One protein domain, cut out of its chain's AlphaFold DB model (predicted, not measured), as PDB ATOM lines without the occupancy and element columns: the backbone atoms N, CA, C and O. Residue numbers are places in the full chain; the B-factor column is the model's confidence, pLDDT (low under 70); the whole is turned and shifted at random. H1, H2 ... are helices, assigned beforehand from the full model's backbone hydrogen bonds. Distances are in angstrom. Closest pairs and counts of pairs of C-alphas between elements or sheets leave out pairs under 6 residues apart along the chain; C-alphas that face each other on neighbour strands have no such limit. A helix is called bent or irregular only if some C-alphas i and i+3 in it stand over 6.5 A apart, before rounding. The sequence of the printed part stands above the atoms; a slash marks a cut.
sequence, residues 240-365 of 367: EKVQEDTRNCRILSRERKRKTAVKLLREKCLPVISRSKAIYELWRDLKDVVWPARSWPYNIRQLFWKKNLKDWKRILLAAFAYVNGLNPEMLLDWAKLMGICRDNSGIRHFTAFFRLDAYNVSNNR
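Overview. This is residues 240 to 365 of the 367 residues of an uncharacterized protein of Mytilus coruscus (UniProt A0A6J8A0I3). One very long helix, H1, sticks out as an arm over residues 240 to 274 and reaches with its later residues into a small compact head, where H2, H3, H4 and H5 pack together. H6 leaves this head beside H5, and residues 358 to 365 stick out as a short tail. The printed part has 126 residues with six named helices, H1 to H6 in chain order, and no named strand; the class is all helix. The whole is extended, with a radius of gyration of the C-alphas of 23.6 A and spans of 80 by 41 by 25 A; the arm makes the length.

Along the chain. Find C-alpha 240 at (-20.129, 19.314, -12.812); from there H1 runs through residues 240 to 290, 74.8 A, to C-alpha 290 at (8.992, -43.092, 16.489). It is neither bent nor irregular, but only just: C-alphas 268 and 271 are 6.4 A apart. Read on to H2, residues 298 to 305, 11.4 A, and H3, residues 311 to 323, 18.5 A. Next come H4, residues 328 to 338, 15.1 A, and H5, residues 344 to 353, 14.1 A. H6, residues 356 to 363, 10.9 A, ends at C-alpha 363 at (-13.900, -50.306, 2.827).

Arrangement. Look first at residues 275 to 286, with which alone H1 touches H4: the closest C-alphas, of Ile 279 and Leu 337, are 6.3 A apart, at a steep tilt of 38 degrees, opposite ways. H1 and H5 are apart. H2 touches H3 about perpendicular, at 74 degrees, with the C-alphas of Ile 300 and Leu 317 closest at 6.9 A. H3, H4 and H5 form an up and down bundle, each running against the one before it. H3 and H4 touch only at the corner, and only just, with 3 pairs of C-alphas within 8 A; the closest are those of Ala 321 and Pro 328, 7.3 A. H3 touches H5 at Ala 318 and Phe 350, their closest C-alphas, 6.7 A apart. H4 and H5 are a helical hairpin at a shallow tilt of 20 degrees; they only just touch, with 3 pairs of C-alphas within 8 A, the closest those of Leu 332 and Phe 350 at 7.1 A. H6 is close to H5 but not clearly touching, with the C-alphas of Thr 351 and Asp 357 closest at 6.2 A. Every O i to N i+4 pair is within hydrogen-bond range in H3, H4 and H5; the counts are 44 of 47 in H1, 3 of 4 in H2 and 3 of 4 in H6.

Size, cuts and confidence. The C-alphas farthest apart, of Glu 240 and Val 323, are 80.6 A apart. Without the stretches that stand free, the body spans 29 by 28 by 22 A. The printed part has no cut and no long link. The model's pLDDT is under 70 at residues 266 to 273 and 357 to 365.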
ATOM      1  N   GLU A 240     -20.852  19.571 -14.059       74.00
ATOM      2  CA  GLU A 240     -20.129  19.314 -12.812       74.00
ATOM      3  C   GLU A 240     -20.625  18.029 -12.131       74.00
ATOM      4  O   GLU A 240     -19.829  17.177 -11.731       74.00
ATOM      5  N   LYS A 241     -21.946  17.808 -12.131       75.19
ATOM      6  CA  LYS A 241     -22.553  16.587 -11.587       75.19
ATOM      7  C   LYS A 241     -22.153  15.328 -12.366       75.19
ATOM      8  O   LYS A 241     -21.832  14.307 -11.764       75.19
ATOM      9  N   VAL A 242     -22.089  15.403 -13.699       76.44
ATOM     10  CA  VAL A 242     -21.627  14.284 -14.544       76.44
ATOM     11  C   VAL A 242     -20.139  13.988 -14.313       76.44
ATOM     12  O   VAL A 242     -19.719  12.824 -14.318       76.44
ATOM     13  N   GLN A 243     -19.327  15.019 -14.070       79.38
ATOM     14  CA  GLN A 243     -17.905  14.856 -13.780       79.38
ATOM     15  C   GLN A 243     -17.672  14.212 -12.400       79.38
ATOM     16  O   GLN A 243     -16.837  13.307 -12.286       79.38
ATOM     17  N   GLU A 244     -18.449  14.609 -11.387       83.44
ATOM     18  CA  GLU A 244     -18.470  14.023 -10.038       83.44
ATOM     19  C   GLU A 244     -18.861  12.533 -10.080       83.44
ATOM     20  O   GLU A 244     -18.132  11.674  -9.573       83.44
ATOM     21  N   ASP A 245     -19.947  12.195 -10.783       77.50
ATOM     22  CA  ASP A 245     -20.440  10.817 -10.914       77.50
ATOM     23  C   ASP A 245     -19.431   9.917 -11.646       77.50
ATOM     24  O   ASP A 245     -19.166   8.778 -11.243       77.50
ATOM     25  N   THR A 246     -18.763  10.451 -12.675       80.25
ATOM     26  CA  THR A 246     -17.695   9.736 -13.388       80.25
ATOM     27  C   THR A 246     -16.483   9.483 -12.482       80.25
ATOM     28  O   THR A 246     -15.853   8.418 -12.547       80.25
ATOM     29  N   ARG A 247     -16.147  10.436 -11.603       84.38
ATOM     30  CA  ARG A 247     -15.047  10.306 -10.636       84.38
ATOM     31  C   ARG A 247     -15.377   9.258  -9.570       84.38
ATOM     32  O   ARG A 247     -14.548   8.378  -9.316       84.38
ATOM     33  N   ASN A 248     -16.602   9.273  -9.049       82.62
ATOM     34  CA  ASN A 248     -17.103   8.298  -8.081       82.62
ATOM     35  C   ASN A 248     -17.148   6.876  -8.659       82.62
ATOM     36  O   ASN A 248     -16.667   5.934  -8.022       82.62
ATOM     37  N   CYS A 249     -17.579   6.708  -9.913       79.75
ATOM     38  CA  CYS A 249     -17.528   5.420 -10.612       79.75
ATOM     39  C   CYS A 249     -16.098   4.865 -10.745       79.75
ATOM     40  O   CYS A 249     -15.864   3.670 -10.534       79.75
ATOM     41  N   ARG A 250     -15.105   5.717 -11.037       84.06
ATOM     42  CA  ARG A 250     -13.692   5.295 -11.104       84.06
ATOM     43  C   ARG A 250     -13.148   4.876  -9.738       84.06
ATOM     44  O   ARG A 250     -12.380   3.911  -9.669       84.06
ATOM     45  N   ILE A 251     -13.539   5.560  -8.664       87.00
ATOM     46  CA  ILE A 251     -13.138   5.217  -7.291       87.00
ATOM     47  C   ILE A 251     -13.751   3.869  -6.884       87.00
ATOM     48  O   ILE A 251     -13.017   2.960  -6.491       87.00
ATOM     49  N   LEU A 252     -15.056   3.679  -7.097       82.12
ATOM     50  CA  LEU A 252     -15.762   2.431  -6.784       82.12
ATOM     51  C   LEU A 252     -15.240   1.235  -7.598       82.12
ATOM     52  O   LEU A 252     -15.072   0.138  -7.062       82.12
ATOM     53  N   SER A 253     -14.909   1.445  -8.873       86.00
ATOM     54  CA  SER A 253     -14.254   0.447  -9.733       86.00
ATOM     55  C   SER A 253     -12.901  -0.005  -9.172       86.00
ATOM     56  O   SER A 253     -12.619  -1.206  -9.085       86.00
ATOM     57  N   ARG A 254     -12.068   0.944  -8.727       87.31
ATOM     58  CA  ARG A 254     -10.763   0.650  -8.111       87.31
ATOM     59  C   ARG A 254     -10.915  -0.072  -6.775       87.31
ATOM     60  O   ARG A 254     -10.159  -1.008  -6.514       87.31
ATOM     61  N   GLU A 255     -11.896   0.297  -5.958       87.31
ATOM     62  CA  GLU A 255     -12.178  -0.404  -4.704       87.31
ATOM     63  C   GLU A 255     -12.669  -1.833  -4.915       87.31
ATOM     64  O   GLU A 255     -12.195  -2.737  -4.226       87.31
ATOM     65  N   ARG A 256     -13.571  -2.067  -5.878       86.75
ATOM     66  CA  ARG A 256     -14.015  -3.426  -6.225       86.75
ATOM     67  C   ARG A 256     -12.827  -4.279  -6.664       86.75
ATOM     68  O   ARG A 256     -12.642  -5.365  -6.126       86.75
ATOM     69  N   LYS A 257     -11.955  -3.758  -7.538       88.69
ATOM     70  CA  LYS A 257     -10.729  -4.462  -7.963       88.69
ATOM     71  C   LYS A 257      -9.792  -4.772  -6.790       88.69
ATOM     72  O   LYS A 257      -9.292  -5.891  -6.702       88.69
ATOM     73  N   ARG A 258      -9.594  -3.831  -5.857       88.19
ATOM     74  CA  ARG A 258      -8.790  -4.056  -4.640       88.19
ATOM     75  C   ARG A 258      -9.409  -5.114  -3.725       88.19
ATOM     76  O   ARG A 258      -8.695  -6.006  -3.281       88.19
ATOM     77  N   LYS A 259     -10.723  -5.066  -3.481       87.94
ATOM     78  CA  LYS A 259     -11.437  -6.055  -2.651       87.94
ATOM     79  C   LYS A 259     -11.358  -7.457  -3.257       87.94
ATOM     80  O   LYS A 259     -11.060  -8.408  -2.536       87.94
ATOM     81  N   THR A 260     -11.527  -7.583  -4.575       88.69
ATOM     82  CA  THR A 260     -11.364  -8.863  -5.276       88.69
ATOM     83  C   THR A 260      -9.925  -9.365  -5.190       88.69
ATOM     84  O   THR A 260      -9.720 -10.521  -4.840       88.69
ATOM     85  N   ALA A 261      -8.921  -8.509  -5.414       81.19
ATOM     86  CA  ALA A 261      -7.510  -8.892  -5.312       81.19
ATOM     87  C   ALA A 261      -7.118  -9.340  -3.893       81.19
ATOM     88  O   ALA A 261      -6.440 -10.352  -3.736       81.19
ATOM     89  N   VAL A 262      -7.589  -8.641  -2.855       81.56
ATOM     90  CA  VAL A 262      -7.358  -9.024  -1.453       81.56
ATOM     91  C   VAL A 262      -8.041 -10.349  -1.121       81.56
ATOM     92  O   VAL A 262      -7.431 -11.184  -0.459       81.56
ATOM     93  N   LYS A 263      -9.268 -10.590  -1.605       81.19
ATOM     94  CA  LYS A 263      -9.959 -11.879  -1.430       81.19
ATOM     95  C   LYS A 263      -9.183 -13.024  -2.091       81.19
ATOM     96  O   LYS A 263      -8.947 -14.043  -1.452       81.19
ATOM     97  N   LEU A 264      -8.699 -12.804  -3.312       76.62
ATOM     98  CA  LEU A 264      -7.915 -13.770  -4.086       76.62
ATOM     99  C   LEU A 264      -6.548 -14.054  -3.441       76.62
ATOM    100  O   LEU A 264      -6.092 -15.195  -3.420       76.62
ATOM    101  N   LEU A 265      -5.907 -13.035  -2.861       71.69
ATOM    102  CA  LEU A 265      -4.687 -13.194  -2.066       71.69
ATOM    103  C   LEU A 265      -4.959 -13.924  -0.749       71.69
ATOM    104  O   LEU A 265      -4.169 -14.779  -0.370       71.69
ATOM    105  N   ARG A 266      -6.077 -13.656  -0.065       61.09
ATOM    106  CA  ARG A 266      -6.463 -14.404   1.141       61.09
ATOM    107  C   ARG A 266      -6.693 -15.877   0.821       61.09
ATOM    108  O   ARG A 266      -6.120 -16.725   1.490       61.09
ATOM    109  N   GLU A 267      -7.459 -16.177  -0.221       64.56
ATOM    110  CA  GLU A 267      -7.750 -17.553  -0.645       64.56
ATOM    111  C   GLU A 267      -6.490 -18.303  -1.103       64.56
ATOM    112  O   GLU A 267      -6.370 -19.499  -0.852       64.56
ATOM    113  N   LYS A 268      -5.508 -17.614  -1.700       61.12
ATOM    114  CA  LYS A 268      -4.238 -18.233  -2.115       61.12
ATOM    115  C   LYS A 268      -3.181 -18.320  -1.008       61.12
ATOM    116  O   LYS A 268      -2.393 -19.262  -1.015       61.12
ATOM    117  N   CYS A 269      -3.147 -17.384  -0.058       52.84
ATOM    118  CA  CYS A 269      -2.098 -17.311   0.970       52.84
ATOM    119  C   CYS A 269      -2.487 -17.960   2.311       52.84
ATOM    120  O   CYS A 269      -1.615 -18.499   2.993       52.84
ATOM    121  N   LEU A 270      -3.774 -17.985   2.685       50.41
ATOM    122  CA  LEU A 270      -4.256 -18.720   3.865       50.41
ATOM    123  C   LEU A 270      -3.937 -20.233   3.846       50.41
ATOM    124  O   LEU A 270      -3.535 -20.745   4.895       50.41
ATOM    125  N   PRO A 271      -4.015 -20.968   2.713       59.81
ATOM    126  CA  PRO A 271      -3.643 -22.383   2.707       59.81
ATOM    127  C   PRO A 271      -2.143 -22.609   2.939       59.81
ATOM    128  O   PRO A 271      -1.760 -23.679   3.395       59.81
ATOM    129  N   VAL A 272      -1.279 -21.619   2.685       61.06
ATOM    130  CA  VAL A 272       0.176 -21.764   2.875       61.06
ATOM    131  C   VAL A 272       0.557 -21.724   4.358       61.06
ATOM    132  O   VAL A 272       1.372 -22.536   4.808       61.06
ATOM    133  N   ILE A 273      -0.060 -20.823   5.130       64.62
ATOM    134  CA  ILE A 273       0.141 -20.749   6.587       64.62
ATOM    135  C   ILE A 273      -0.460 -21.993   7.257       64.62
ATOM    136  O   ILE A 273       0.189 -22.605   8.105       64.62
ATOM    137  N   SER A 274      -1.640 -22.429   6.799       82.50
ATOM    138  CA  SER A 274      -2.272 -23.674   7.253       82.50
ATOM    139  C   SER A 274      -1.400 -24.904   6.961       82.50
ATOM    140  O   SER A 274      -1.156 -25.720   7.847       82.50
ATOM    141  N   ARG A 275      -0.823 -24.997   5.755       87.31
ATOM    142  CA  ARG A 275       0.023 -26.131   5.360       87.31
ATOM    143  C   ARG A 275       1.288 -26.235   6.203       87.31
ATOM    144  O   ARG A 275       1.636 -27.332   6.622       87.31
ATOM    145  N   SER A 276       1.983 -25.123   6.444       90.31
ATOM    146  CA  SER A 276       3.195 -25.140   7.275       90.31
ATOM    147  C   SER A 276       2.880 -25.605   8.696       90.31
ATOM    148  O   SER A 276       3.597 -26.448   9.229       90.31
ATOM    149  N   LYS A 277       1.778 -25.117   9.283       92.69
ATOM    150  CA  LYS A 277       1.312 -25.551  10.604       92.69
ATOM    151  C   LYS A 277       0.992 -27.052  10.626       92.69
ATOM    152  O   LYS A 277       1.551 -27.758  11.457       92.69
ATOM    153  N   ALA A 278       0.221 -27.542   9.653       92.38
ATOM    154  CA  ALA A 278      -0.123 -28.961   9.529       92.38
ATOM    155  C   ALA A 278       1.114 -29.864   9.369       92.38
ATOM    156  O   ALA A 278       1.181 -30.940   9.954       92.38
ATOM    157  N   ILE A 279       2.131 -29.417   8.619       94.62
ATOM    158  CA  ILE A 279       3.410 -30.137   8.497       94.62
ATOM    159  C   ILE A 279       4.098 -30.260   9.861       94.62
ATOM    160  O   ILE A 279       4.601 -31.333  10.187       94.62
ATOM    161  N   TYR A 280       4.154 -29.179  10.644       94.81
ATOM    162  CA  TYR A 280       4.823 -29.185  11.947       94.81
ATOM    163  C   TYR A 280       4.069 -29.983  13.011       94.81
ATOM    164  O   TYR A 280       4.724 -30.629  13.827       94.81
ATOM    165  N   GLU A 281       2.738 -29.934  13.006       95.00
ATOM    166  CA  GLU A 281       1.887 -30.742  13.887       95.00
ATOM    167  C   GLU A 281       2.088 -32.225  13.586       95.00
ATOM    168  O   GLU A 281       2.570 -32.956  14.444       95.00
ATOM    169  N   LEU A 282       1.929 -32.634  12.327       95.19
ATOM    170  CA  LEU A 282       2.115 -34.030  11.947       95.19
ATOM    171  C   LEU A 282       3.561 -34.509  12.157       95.19
ATOM    172  O   LEU A 282       3.803 -35.645  12.549       95.19
ATOM    173  N   TRP A 283       4.556 -33.641  11.946       95.69
ATOM    174  CA  TRP A 283       5.950 -33.947  12.281       95.69
ATOM    175  C   TRP A 283       6.184 -34.117  13.788       95.69
ATOM    176  O   TRP A 283       7.063 -34.884  14.188       95.69
ATOM    177  N   ARG A 284       5.451 -33.389  14.637       95.19
ATOM    178  CA  ARG A 284       5.499 -33.578  16.089       95.19
ATOM    179  C   ARG A 284       4.971 -34.966  16.435       95.19
ATOM    180  O   ARG A 284       5.730 -35.731  17.023       95.19
ATOM    181  N   ASP A 285       3.795 -35.312  15.927       94.88
ATOM    182  CA  ASP A 285       3.149 -36.604  16.170       94.88
ATOM    183  C   ASP A 285       4.026 -37.775  15.695       94.88
ATOM    184  O   ASP A 285       4.223 -38.755  16.410       94.88
ATOM    185  N   LEU A 286       4.654 -37.646  14.519       95.44
ATOM    186  CA  LEU A 286       5.605 -38.634  13.998       95.44
ATOM    187  C   LEU A 286       6.782 -38.898  14.950       95.44
ATOM    188  O   LEU A 286       7.193 -40.046  15.119       95.44
ATOM    189  N   LYS A 287       7.354 -37.848  15.554       95.06
ATOM    190  CA  LYS A 287       8.469 -37.995  16.506       95.06
ATOM    191  C   LYS A 287       8.020 -38.601  17.827       95.06
ATOM    192  O   LYS A 287       8.800 -39.317  18.442       95.06
ATOM    193  N   ASP A 288       6.802 -38.304  18.255       94.12
ATOM    194  CA  ASP A 288       6.285 -38.815  19.520       94.12
ATOM    195  C   ASP A 288       6.024 -40.328  19.432       94.12
ATOM    196  O   ASP A 288       6.262 -41.042  20.401       94.12
ATOM    197  N   VAL A 289       5.660 -40.838  18.247       94.50
ATOM    198  CA  VAL A 289       5.529 -42.284  17.988       94.50
ATOM    199  C   VAL A 289       6.887 -42.972  17.799       94.50
ATOM    200  O   VAL A 289       7.139 -44.019  18.387       94.50
ATOM    201  N   VAL A 290       7.768 -42.409  16.962       93.69
ATOM    202  CA  VAL A 290       8.992 -43.092  16.489       93.69
ATOM    203  C   VAL A 290      10.225 -42.813  17.341       93.69
ATOM    204  O   VAL A 290      11.243 -43.435  17.077       93.69
ATOM    205  N   TRP A 291      10.171 -41.911  18.327       92.94
ATOM    206  CA  TRP A 291      11.279 -41.355  19.132       92.94
ATOM    207  C   TRP A 291      11.759 -39.960  18.698       92.94
ATOM    208  O   TRP A 291      11.612 -39.567  17.534       92.94
ATOM    209  N   PRO A 292      12.416 -39.197  19.604       95.06
ATOM    210  CA  PRO A 292      12.960 -37.887  19.281       95.06
ATOM    211  C   PRO A 292      13.897 -37.950  18.075       95.06
ATOM    212  O   PRO A 292      14.886 -38.674  18.084       95.06
ATOM    213  N   ALA A 293      13.667 -37.099  17.071       93.06
ATOM    214  CA  ALA A 293      14.430 -37.116  15.818       93.06
ATOM    215  C   ALA A 293      15.963 -37.070  15.984       93.06
ATOM    216  O   ALA A 293      16.681 -37.467  15.068       93.06
ATOM    217  N   ARG A 294      16.475 -36.594  17.132       94.75
ATOM    218  CA  ARG A 294      17.905 -36.575  17.485       94.75
ATOM    219  C   ARG A 294      18.531 -37.973  17.560       94.75
ATOM    220  O   ARG A 294      19.705 -38.083  17.222       94.75
ATOM    221  N   SER A 295      17.769 -39.002  17.935       94.88
ATOM    222  CA  SER A 295      18.241 -40.394  17.989       94.88
ATOM    223  C   SER A 295      18.239 -41.079  16.621       94.88
ATOM    224  O   SER A 295      18.885 -42.106  16.441       94.88
ATOM    225  N   TRP A 296      17.545 -40.514  15.629       94.62
ATOM    226  CA  TRP A 296      17.442 -41.136  14.311       94.62
ATOM    227  C   TRP A 296      18.762 -41.031  13.545       94.62
ATOM    228  O   TRP A 296      19.421 -39.982  13.624       94.62
ATOM    229  N   PRO A 297      19.102 -42.036  12.711       95.62
ATOM    230  CA  PRO A 297      20.242 -41.950  11.810       95.62
ATOM    231  C   PRO A 297      20.181 -40.672  10.969       95.62
ATOM    232  O   PRO A 297      19.146 -40.352  10.376       95.62
ATOM    233  N   TYR A 298      21.305 -39.957  10.874       94.81
ATOM    234  CA  TYR A 298      21.386 -38.667  10.178       94.81
ATOM    235  C   TYR A 298      20.803 -38.725   8.757       94.81
ATOM    236  O   TYR A 298      20.015 -37.866   8.360       94.81
ATOM    237  N   ASN A 299      21.119 -39.799   8.028       94.44
ATOM    238  CA  ASN A 299      20.620 -40.027   6.677       94.44
ATOM    239  C   ASN A 299      19.090 -40.123   6.634       94.44
ATOM    240  O   ASN A 299      18.486 -39.515   5.760       94.44
ATOM    241  N   ILE A 300      18.459 -40.820   7.583       95.69
ATOM    242  CA  ILE A 300      16.997 -40.933   7.654       95.69
ATOM    243  C   ILE A 300      16.370 -39.580   7.968       95.69
ATOM    244  O   ILE A 300      15.448 -39.161   7.274       95.69
ATOM    245  N   ARG A 301      16.918 -38.846   8.942       95.38
ATOM    246  CA  ARG A 301      16.428 -37.506   9.293       95.38
ATOM    247  C   ARG A 301      16.419 -36.573   8.082       95.38
ATOM    248  O   ARG A 301      15.447 -35.857   7.874       95.38
ATOM    249  N   GLN A 302      17.459 -36.619   7.250       95.88
ATOM    250  CA  GLN A 302      17.496 -35.852   6.004       95.88
ATOM    251  C   GLN A 302      16.438 -36.294   4.986       95.88
ATOM    252  O   GLN A 302      15.913 -35.448   4.264       95.88
ATOM    253  N   LEU A 303      16.123 -37.594   4.902       95.62
ATOM    254  CA  LEU A 303      15.087 -38.084   3.986       95.62
ATOM    255  C   LEU A 303      13.719 -37.508   4.321       95.62
ATOM    256  O   LEU A 303      12.975 -37.213   3.388       95.62
ATOM    257  N   PHE A 304      13.425 -37.274   5.604       94.88
ATOM    258  CA  PHE A 304      12.154 -36.668   5.978       94.88
ATOM    259  C   PHE A 304      12.011 -35.233   5.406       94.88
ATOM    260  O   PHE A 304      10.958 -34.793   4.969       94.88
ATOM    261  N   TRP A 305      13.091 -34.475   5.270       95.12
ATOM    262  CA  TRP A 305      12.982 -33.091   4.777       95.12
ATOM    263  C   TRP A 305      13.244 -32.944   3.276       95.12
ATOM    264  O   TRP A 305      13.152 -31.847   2.721       95.12
ATOM    265  N   LYS A 306      13.560 -34.044   2.587       95.31
ATOM    266  CA  LYS A 306      13.963 -34.015   1.184       95.31
ATOM    267  C   LYS A 306      12.766 -34.201   0.253       95.31
ATOM    268  O   LYS A 306      12.192 -35.279   0.158       95.31
ATOM    269  N   LYS A 307      12.456 -33.158  -0.518       93.88
ATOM    270  CA  LYS A 307      11.452 -33.201  -1.593       93.88
ATOM    271  C   LYS A 307      11.897 -34.124  -2.734       93.88
ATOM    272  O   LYS A 307      13.097 -34.260  -2.983       93.88
ATOM    273  N   ASN A 308      10.928 -34.692  -3.458       91.00
ATOM    274  CA  ASN A 308      11.148 -35.541  -4.637       91.00
ATOM    275  C   ASN A 308      12.151 -36.682  -4.378       91.00
ATOM    276  O   ASN A 308      13.201 -36.780  -5.022       91.00
ATOM    277  N   LEU A 309      11.863 -37.538  -3.394       92.56
ATOM    278  CA  LEU A 309      12.719 -38.694  -3.118       92.56
ATOM    279  C   LEU A 309      12.769 -39.628  -4.332       92.56
ATOM    280  O   LEU A 309      11.742 -39.874  -4.951       92.56
ATOM    281  N   LYS A 310      13.952 -40.176  -4.640       91.94
ATOM    282  CA  LYS A 310      14.110 -41.286  -5.598       91.94
ATOM    283  C   LYS A 310      13.557 -42.582  -4.998       91.94
ATOM    284  O   LYS A 310      13.556 -42.720  -3.776       91.94
ATOM    285  N   ASP A 311      13.200 -43.550  -5.837       89.12
ATOM    286  CA  ASP A 311      12.504 -44.778  -5.424       89.12
ATOM    287  C   ASP A 311      13.180 -45.528  -4.276       89.12
ATOM    288  O   ASP A 311      12.544 -45.797  -3.260       89.12
ATOM    289  N   TRP A 312      14.494 -45.744  -4.351       90.50
ATOM    290  CA  TRP A 312      15.234 -46.401  -3.268       90.50
ATOM    291  C   TRP A 312      15.107 -45.684  -1.914       90.50
ATOM    292  O   TRP A 312      14.984 -46.311  -0.865       90.50
ATOM    293  N   LYS A 313      15.099 -44.347  -1.918       94.12
ATOM    294  CA  LYS A 313      14.975 -43.548  -0.691       94.12
ATOM    295  C   LYS A 313      13.560 -43.587  -0.119       94.12
ATOM    296  O   LYS A 313      13.413 -43.461   1.092       94.12
ATOM    297  N   ARG A 314      12.541 -43.773  -0.967       93.00
ATOM    298  CA  ARG A 314      11.150 -43.984  -0.537       93.00
ATOM    299  C   ARG A 314      11.020 -45.312   0.197       93.00
ATOM    300  O   ARG A 314      10.487 -45.335   1.297       93.00
ATOM    301  N   ILE A 315      11.597 -46.380  -0.363       91.88
ATOM    302  CA  ILE A 315      11.627 -47.713   0.260       91.88
ATOM    303  C   ILE A 315      12.356 -47.658   1.604       91.88
ATOM    304  O   ILE A 315      11.861 -48.183   2.594       91.88
ATOM    305  N   LEU A 316      13.502 -46.977   1.658       94.12
ATOM    306  CA  LEU A 316      14.269 -46.811   2.889       94.12
ATOM    307  C   LEU A 316      13.468 -46.081   3.983       94.12
ATOM    308  O   LEU A 316      13.492 -46.486   5.142       94.12
ATOM    309  N   LEU A 317      12.736 -45.027   3.610       95.31
ATOM    310  CA  LEU A 317      11.866 -44.287   4.523       95.31
ATOM    311  C   LEU A 317      10.676 -45.136   4.996       95.31
ATOM    312  O   LEU A 317      10.355 -45.130   6.181       95.31
ATOM    313  N   ALA A 318      10.060 -45.896   4.086       94.19
ATOM    314  CA  ALA A 318       8.957 -46.802   4.397       94.19
ATOM    315  C   ALA A 318       9.397 -47.936   5.337       94.19
ATOM    316  O   ALA A 318       8.702 -48.245   6.300       94.19
ATOM    317  N   ALA A 319      10.580 -48.512   5.105       93.69
ATOM    318  CA  ALA A 319      11.163 -49.539   5.963       93.69
ATOM    319  C   ALA A 319      11.471 -48.999   7.361       93.69
ATOM    320  O   ALA A 319      11.138 -49.648   8.349       93.69
ATOM    321  N   PHE A 320      12.043 -47.794   7.455       95.44
ATOM    322  CA  PHE A 320      12.253 -47.133   8.741       95.44
ATOM    323  C   PHE A 320      10.929 -46.936   9.489       95.44
ATOM    324  O   PHE A 320      10.827 -47.317  10.649       95.44
ATOM    325  N   ALA A 321       9.902 -46.399   8.829       95.12
ATOM    326  CA  ALA A 321       8.581 -46.229   9.430       95.12
ATOM    327  C   ALA A 321       7.990 -47.556   9.931       95.12
ATOM    328  O   ALA A 321       7.546 -47.639  11.071       95.12
ATOM    329  N   TYR A 322       8.057 -48.603   9.106       93.12
ATOM    330  CA  TYR A 322       7.541 -49.929   9.438       93.12
ATOM    331  C   TYR A 322       8.233 -50.543  10.662       93.12
ATOM    332  O   TYR A 322       7.567 -50.988  11.589       93.12
ATOM    333  N   VAL A 323       9.570 -50.522  10.691       93.81
ATOM    334  CA  VAL A 323      10.361 -51.096  11.794       93.81
ATOM    335  C   VAL A 323      10.089 -50.386  13.121       93.81
ATOM    336  O   VAL A 323      10.122 -51.024  14.166       93.81
ATOM    337  N   ASN A 324       9.788 -49.086  13.090       94.56
ATOM    338  CA  ASN A 324       9.486 -48.309  14.292       94.56
ATOM    339  C   ASN A 324       7.981 -48.273  14.631       94.56
ATOM    340  O   ASN A 324       7.569 -47.465  15.457       94.56
ATOM    341  N   GLY A 325       7.152 -49.106  13.988       93.19
ATOM    342  CA  GLY A 325       5.718 -49.193  14.285       93.19
ATOM    343  C   GLY A 325       4.922 -47.932  13.934       93.19
ATOM    344  O   GLY A 325       3.854 -47.701  14.495       93.19
ATOM    345  N   LEU A 326       5.429 -47.100  13.022       94.75
ATOM    346  CA  LEU A 326       4.734 -45.893  12.599       94.75
ATOM    347  C   LEU A 326       3.491 -46.250  11.773       94.75
ATOM    348  O   LEU A 326       3.582 -47.045  10.835       94.75
ATOM    349  N   ASN A 327       2.355 -45.604  12.066       92.75
ATOM    350  CA  ASN A 327       1.148 -45.765  11.259       92.75
ATOM    351  C   ASN A 327       1.438 -45.343   9.798       92.75
ATOM    352  O   ASN A 327       1.830 -44.194   9.552       92.75
ATOM    353  N   PRO A 328       1.247 -46.242   8.818       92.94
ATOM    354  CA  PRO A 328       1.529 -45.954   7.416       92.94
ATOM    355  C   PRO A 328       0.694 -44.808   6.831       92.94
ATOM    356  O   PRO A 328       1.184 -44.093   5.955       92.94
ATOM    357  N   GLU A 329      -0.526 -44.585   7.325       91.44
ATOM    358  CA  GLU A 329      -1.388 -43.484   6.878       91.44
ATOM    359  C   GLU A 329      -0.821 -42.125   7.295       91.44
ATOM    360  O   GLU A 329      -0.717 -41.221   6.467       91.44
ATOM    361  N   MET A 330      -0.325 -42.017   8.534       94.12
ATOM    362  CA  MET A 330       0.345 -40.805   9.018       94.12
ATOM    363  C   MET A 330       1.585 -40.475   8.181       94.12
ATOM    364  O   MET A 330       1.805 -39.315   7.826       94.12
ATOM    365  N   LEU A 331       2.389 -41.487   7.827       94.81
ATOM    366  CA  LEU A 331       3.540 -41.284   6.944       94.81
ATOM    367  C   LEU A 331       3.099 -40.802   5.557       94.81
ATOM    368  O   LEU A 331       3.746 -39.924   4.982       94.81
ATOM    369  N   LEU A 332       2.020 -41.370   5.013       93.25
ATOM    370  CA  LEU A 332       1.497 -41.011   3.699       93.25
ATOM    371  C   LEU A 332       0.981 -39.568   3.677       93.25
ATOM    372  O   LEU A 332       1.304 -38.817   2.756       93.25
ATOM    373  N   ASP A 333       0.224 -39.157   4.691       93.50
ATOM    374  CA  ASP A 333      -0.300 -37.794   4.803       93.50
ATOM    375  C   ASP A 333       0.817 -36.778   4.981       93.50
ATOM    376  O   ASP A 333       0.849 -35.745   4.305       93.50
ATOM    377  N   TRP A 334       1.819 -37.125   5.781       94.88
ATOM    378  CA  TRP A 334       3.013 -36.312   5.910       94.88
ATOM    379  C   TRP A 334       3.785 -36.228   4.582       94.88
ATOM    380  O   TRP A 334       4.194 -35.139   4.172       94.88
ATOM    381  N   ALA A 335       3.902 -37.330   3.833       93.69
ATOM    382  CA  ALA A 335       4.548 -37.345   2.522       93.69
ATOM    383  C   ALA A 335       3.794 -36.499   1.477       93.69
ATOM    384  O   ALA A 335       4.441 -35.822   0.665       93.69
ATOM    385  N   LYS A 336       2.452 -36.487   1.510       91.94
ATOM    386  CA  LYS A 336       1.604 -35.605   0.684       91.94
ATOM    387  C   LYS A 336       1.820 -34.138   1.058       91.94
ATOM    388  O   LYS A 336       2.103 -33.313   0.185       91.94
ATOM    389  N   LEU A 337       1.761 -33.813   2.352       92.94
ATOM    390  CA  LEU A 337       1.950 -32.450   2.855       92.94
ATOM    391  C   LEU A 337       3.347 -31.907   2.540       92.94
ATOM    392  O   LEU A 337       3.477 -30.749   2.134       92.94
ATOM    393  N   MET A 338       4.385 -32.735   2.633       93.62
ATOM    394  CA  MET A 338       5.762 -32.360   2.297       93.62
ATOM    395  C   MET A 338       6.049 -32.322   0.790       93.62
ATOM    396  O   MET A 338       7.040 -31.722   0.366       93.62
ATOM    397  N   GLY A 339       5.187 -32.924  -0.038       91.38
ATOM    398  CA  GLY A 339       5.433 -33.069  -1.475       91.38
ATOM    399  C   GLY A 339       6.610 -34.002  -1.770       91.38
ATOM    400  O   GLY A 339       7.423 -33.736  -2.656       91.38
ATOM    401  N   ILE A 340       6.743 -35.075  -0.989       90.38
ATOM    402  CA  ILE A 340       7.800 -36.083  -1.159       90.38
ATOM    403  C   ILE A 340       7.506 -36.984  -2.349       90.38
ATOM    404  O   ILE A 340       8.419 -37.310  -3.115       90.38
ATOM    405  N   CYS A 341       6.228 -37.319  -2.519       86.75
ATOM    406  CA  CYS A 341       5.694 -37.994  -3.691       86.75
ATOM    407  C   CYS A 341       4.986 -36.956  -4.551       86.75
ATOM    408  O   CYS A 341       3.814 -36.658  -4.338       86.75
ATOM    409  N   ARG A 342       5.718 -36.350  -5.486       84.25
ATOM    410  CA  ARG A 342       5.114 -35.447  -6.476       84.25
ATOM    411  C   ARG A 342       4.378 -36.229  -7.566       84.25
ATOM    412  O   ARG A 342       3.451 -35.725  -8.184       84.25
ATOM    413  N   ASP A 343       4.827 -37.452  -7.787       86.62
ATOM    414  CA  ASP A 343       4.347 -38.439  -8.732       86.62
ATOM    415  C   ASP A 343       3.430 -39.463  -8.049       86.62
ATOM    416  O   ASP A 343       3.696 -39.921  -6.935       86.62
ATOM    417  N   ASN A 344       2.389 -39.888  -8.770       86.00
ATOM    418  CA  ASN A 344       1.474 -40.940  -8.319       86.00
ATOM    419  C   ASN A 344       2.200 -42.267  -8.037       86.00
ATOM    420  O   ASN A 344       1.757 -43.036  -7.188       86.00
ATOM    421  N   SER A 345       3.330 -42.529  -8.701       84.81
ATOM    422  CA  SER A 345       4.193 -43.683  -8.425       84.81
ATOM    423  C   SER A 345       4.744 -43.679  -7.001       84.81
ATOM    424  O   SER A 345       4.765 -44.728  -6.369       84.81
ATOM    425  N   GLY A 346       5.120 -42.521  -6.451       87.00
ATOM    426  CA  GLY A 346       5.605 -42.436  -5.073       87.00
ATOM    427  C   GLY A 346       4.533 -42.829  -4.058       87.00
ATOM    428  O   GLY A 346       4.806 -43.613  -3.152       87.00
ATOM    429  N   ILE A 347       3.301 -42.347  -4.258       87.81
ATOM    430  CA  ILE A 347       2.149 -42.729  -3.431       87.81
ATOM    431  C   ILE A 347       1.913 -44.234  -3.558       87.81
ATOM    432  O   ILE A 347       1.910 -44.922  -2.546       87.81
ATOM    433  N   ARG A 348       1.835 -44.762  -4.788       87.31
ATOM    434  CA  ARG A 348       1.653 -46.200  -5.040       87.31
ATOM    435  C   ARG A 348       2.748 -47.057  -4.410       87.31
ATOM    436  O   ARG A 348       2.440 -48.137  -3.929       87.31
ATOM    437  N   HIS A 349       4.000 -46.597  -4.368       87.25
ATOM    438  CA  HIS A 349       5.069 -47.315  -3.673       87.25
ATOM    439  C   HIS A 349       4.790 -47.427  -2.176       87.25
ATOM    440  O   HIS A 349       4.899 -48.524  -1.641       87.25
ATOM    441  N   PHE A 350       4.399 -46.339  -1.506       89.88
ATOM    442  CA  PHE A 350       4.033 -46.397  -0.089       89.88
ATOM    443  C   PHE A 350       2.787 -47.260   0.136       89.88
ATOM    444  O   PHE A 350       2.804 -48.140   0.993       89.88
ATOM    445  N   THR A 351       1.739 -47.076  -0.669       89.94
ATOM    446  CA  THR A 351       0.493 -47.844  -0.556       89.94
ATOM    447  C   THR A 351       0.724 -49.343  -0.762       89.94
ATOM    448  O   THR A 351       0.283 -50.145   0.060       89.94
ATOM    449  N   ALA A 352       1.498 -49.724  -1.783       87.44
ATOM    450  CA  ALA A 352       1.860 -51.113  -2.053       87.44
ATOM    451  C   ALA A 352       2.762 -51.697  -0.958       87.44
ATOM    452  O   ALA A 352       2.594 -52.851  -0.563       87.44
ATOM    453  N   PHE A 353       3.708 -50.904  -0.447       86.31
ATOM    454  CA  PHE A 353       4.627 -51.327   0.607       86.31
ATOM    455  C   PHE A 353       3.891 -51.651   1.908       86.31
ATOM    456  O   PHE A 353       4.142 -52.685   2.520       86.31
ATOM    457  N   PHE A 354       2.939 -50.803   2.293       87.25
ATOM    458  CA  PHE A 354       2.124 -50.995   3.489       87.25
ATOM    459  C   PHE A 354       0.859 -51.829   3.248       87.25
ATOM    460  O   PHE A 354       0.088 -52.041   4.177       87.25
ATOM    461  N   ARG A 355       0.642 -52.313   2.015       86.62
ATOM    462  CA  ARG A 355      -0.565 -53.046   1.590       86.62
ATOM    463  C   ARG A 355      -1.876 -52.314   1.898       86.62
ATOM    464  O   ARG A 355      -2.914 -52.949   2.070       86.62
ATOM    465  N   LEU A 356      -1.847 -50.983   1.911       74.94
ATOM    466  CA  LEU A 356      -3.020 -50.146   2.186       74.94
ATOM    467  C   LEU A 356      -4.122 -50.325   1.126       74.94
ATOM    468  O   LEU A 356      -5.299 -50.117   1.412       74.94
ATOM    469  N   ASP A 357      -3.760 -50.774  -0.079       65.69
ATOM    470  CA  ASP A 357      -4.717 -51.083  -1.149       65.69
ATOM    471  C   ASP A 357      -5.667 -52.231  -0.767       65.69
ATOM    472  O   ASP A 357      -6.845 -52.196  -1.111       65.69
ATOM    473  N   ALA A 358      -5.191 -53.226  -0.011       58.69
ATOM    474  CA  ALA A 358      -6.024 -54.359   0.394       58.69
ATOM    475  C   ALA A 358      -7.097 -53.954   1.416       58.69
ATOM    476  O   ALA A 358      -8.170 -54.549   1.439       58.69
ATOM    477  N   TYR A 359      -6.819 -52.927   2.224       55.19
ATOM    478  CA  TYR A 359      -7.723 -52.441   3.265       55.19
ATOM    479  C   TYR A 359      -8.755 -51.445   2.717       55.19
ATOM    480  O   TYR A 359      -9.937 -51.492   3.063       55.19
ATOM    481  N   ASN A 360      -8.336 -50.580   1.787       54.25
ATOM    482  CA  ASN A 360      -9.241 -49.613   1.169       54.25
ATOM    483  C   ASN A 360     -10.195 -50.248   0.154       54.25
ATOM    484  O   ASN A 360     -11.324 -49.785   0.038       54.25
ATOM    485  N   VAL A 361      -9.820 -51.332  -0.535       50.94
ATOM    486  CA  VAL A 361     -10.753 -52.044  -1.431       50.94
ATOM    487  C   VAL A 361     -11.884 -52.733  -0.654       50.94
ATOM    488  O   VAL A 361     -13.002 -52.803  -1.154       50.94
ATOM    489  N   SER A 362     -11.646 -53.183   0.584       49.53
ATOM    490  CA  SER A 362     -12.718 -53.715   1.438       49.53
ATOM    491  C   SER A 362     -13.635 -52.633   2.022       49.53
ATOM    492  O   SER A 362     -14.808 -52.916   2.252       49.53
ATOM    493  N   ASN A 363     -13.135 -51.405   2.219       48.06
ATOM    494  CA  ASN A 363     -13.900 -50.306   2.827       48.06
ATOM    495  C   ASN A 363     -14.504 -49.305   1.823       48.06
ATOM    496  O   ASN A 363     -15.468 -48.624   2.164       48.06
ATOM    497  N   ASN A 364     -14.049 -49.262   0.565       37.47
ATOM    498  CA  ASN A 364     -14.660 -48.452  -0.501       37.47
ATOM    499  C   ASN A 364     -15.851 -49.152  -1.180       37.47
ATOM    500  O   ASN A 364     -15.959 -49.204  -2.402       37.47
ATOM    501  N   ARG A 365     -16.814 -49.605  -0.369       37.41
ATOM    502  CA  ARG A 365     -18.231 -49.684  -0.784       37.41
ATOM    503  C   ARG A 365     -18.954 -48.333  -0.671       37.41
ATOM    504  O   ARG A 365     -20.176 -48.299  -0.716       37.41
TER     505      ARG A 365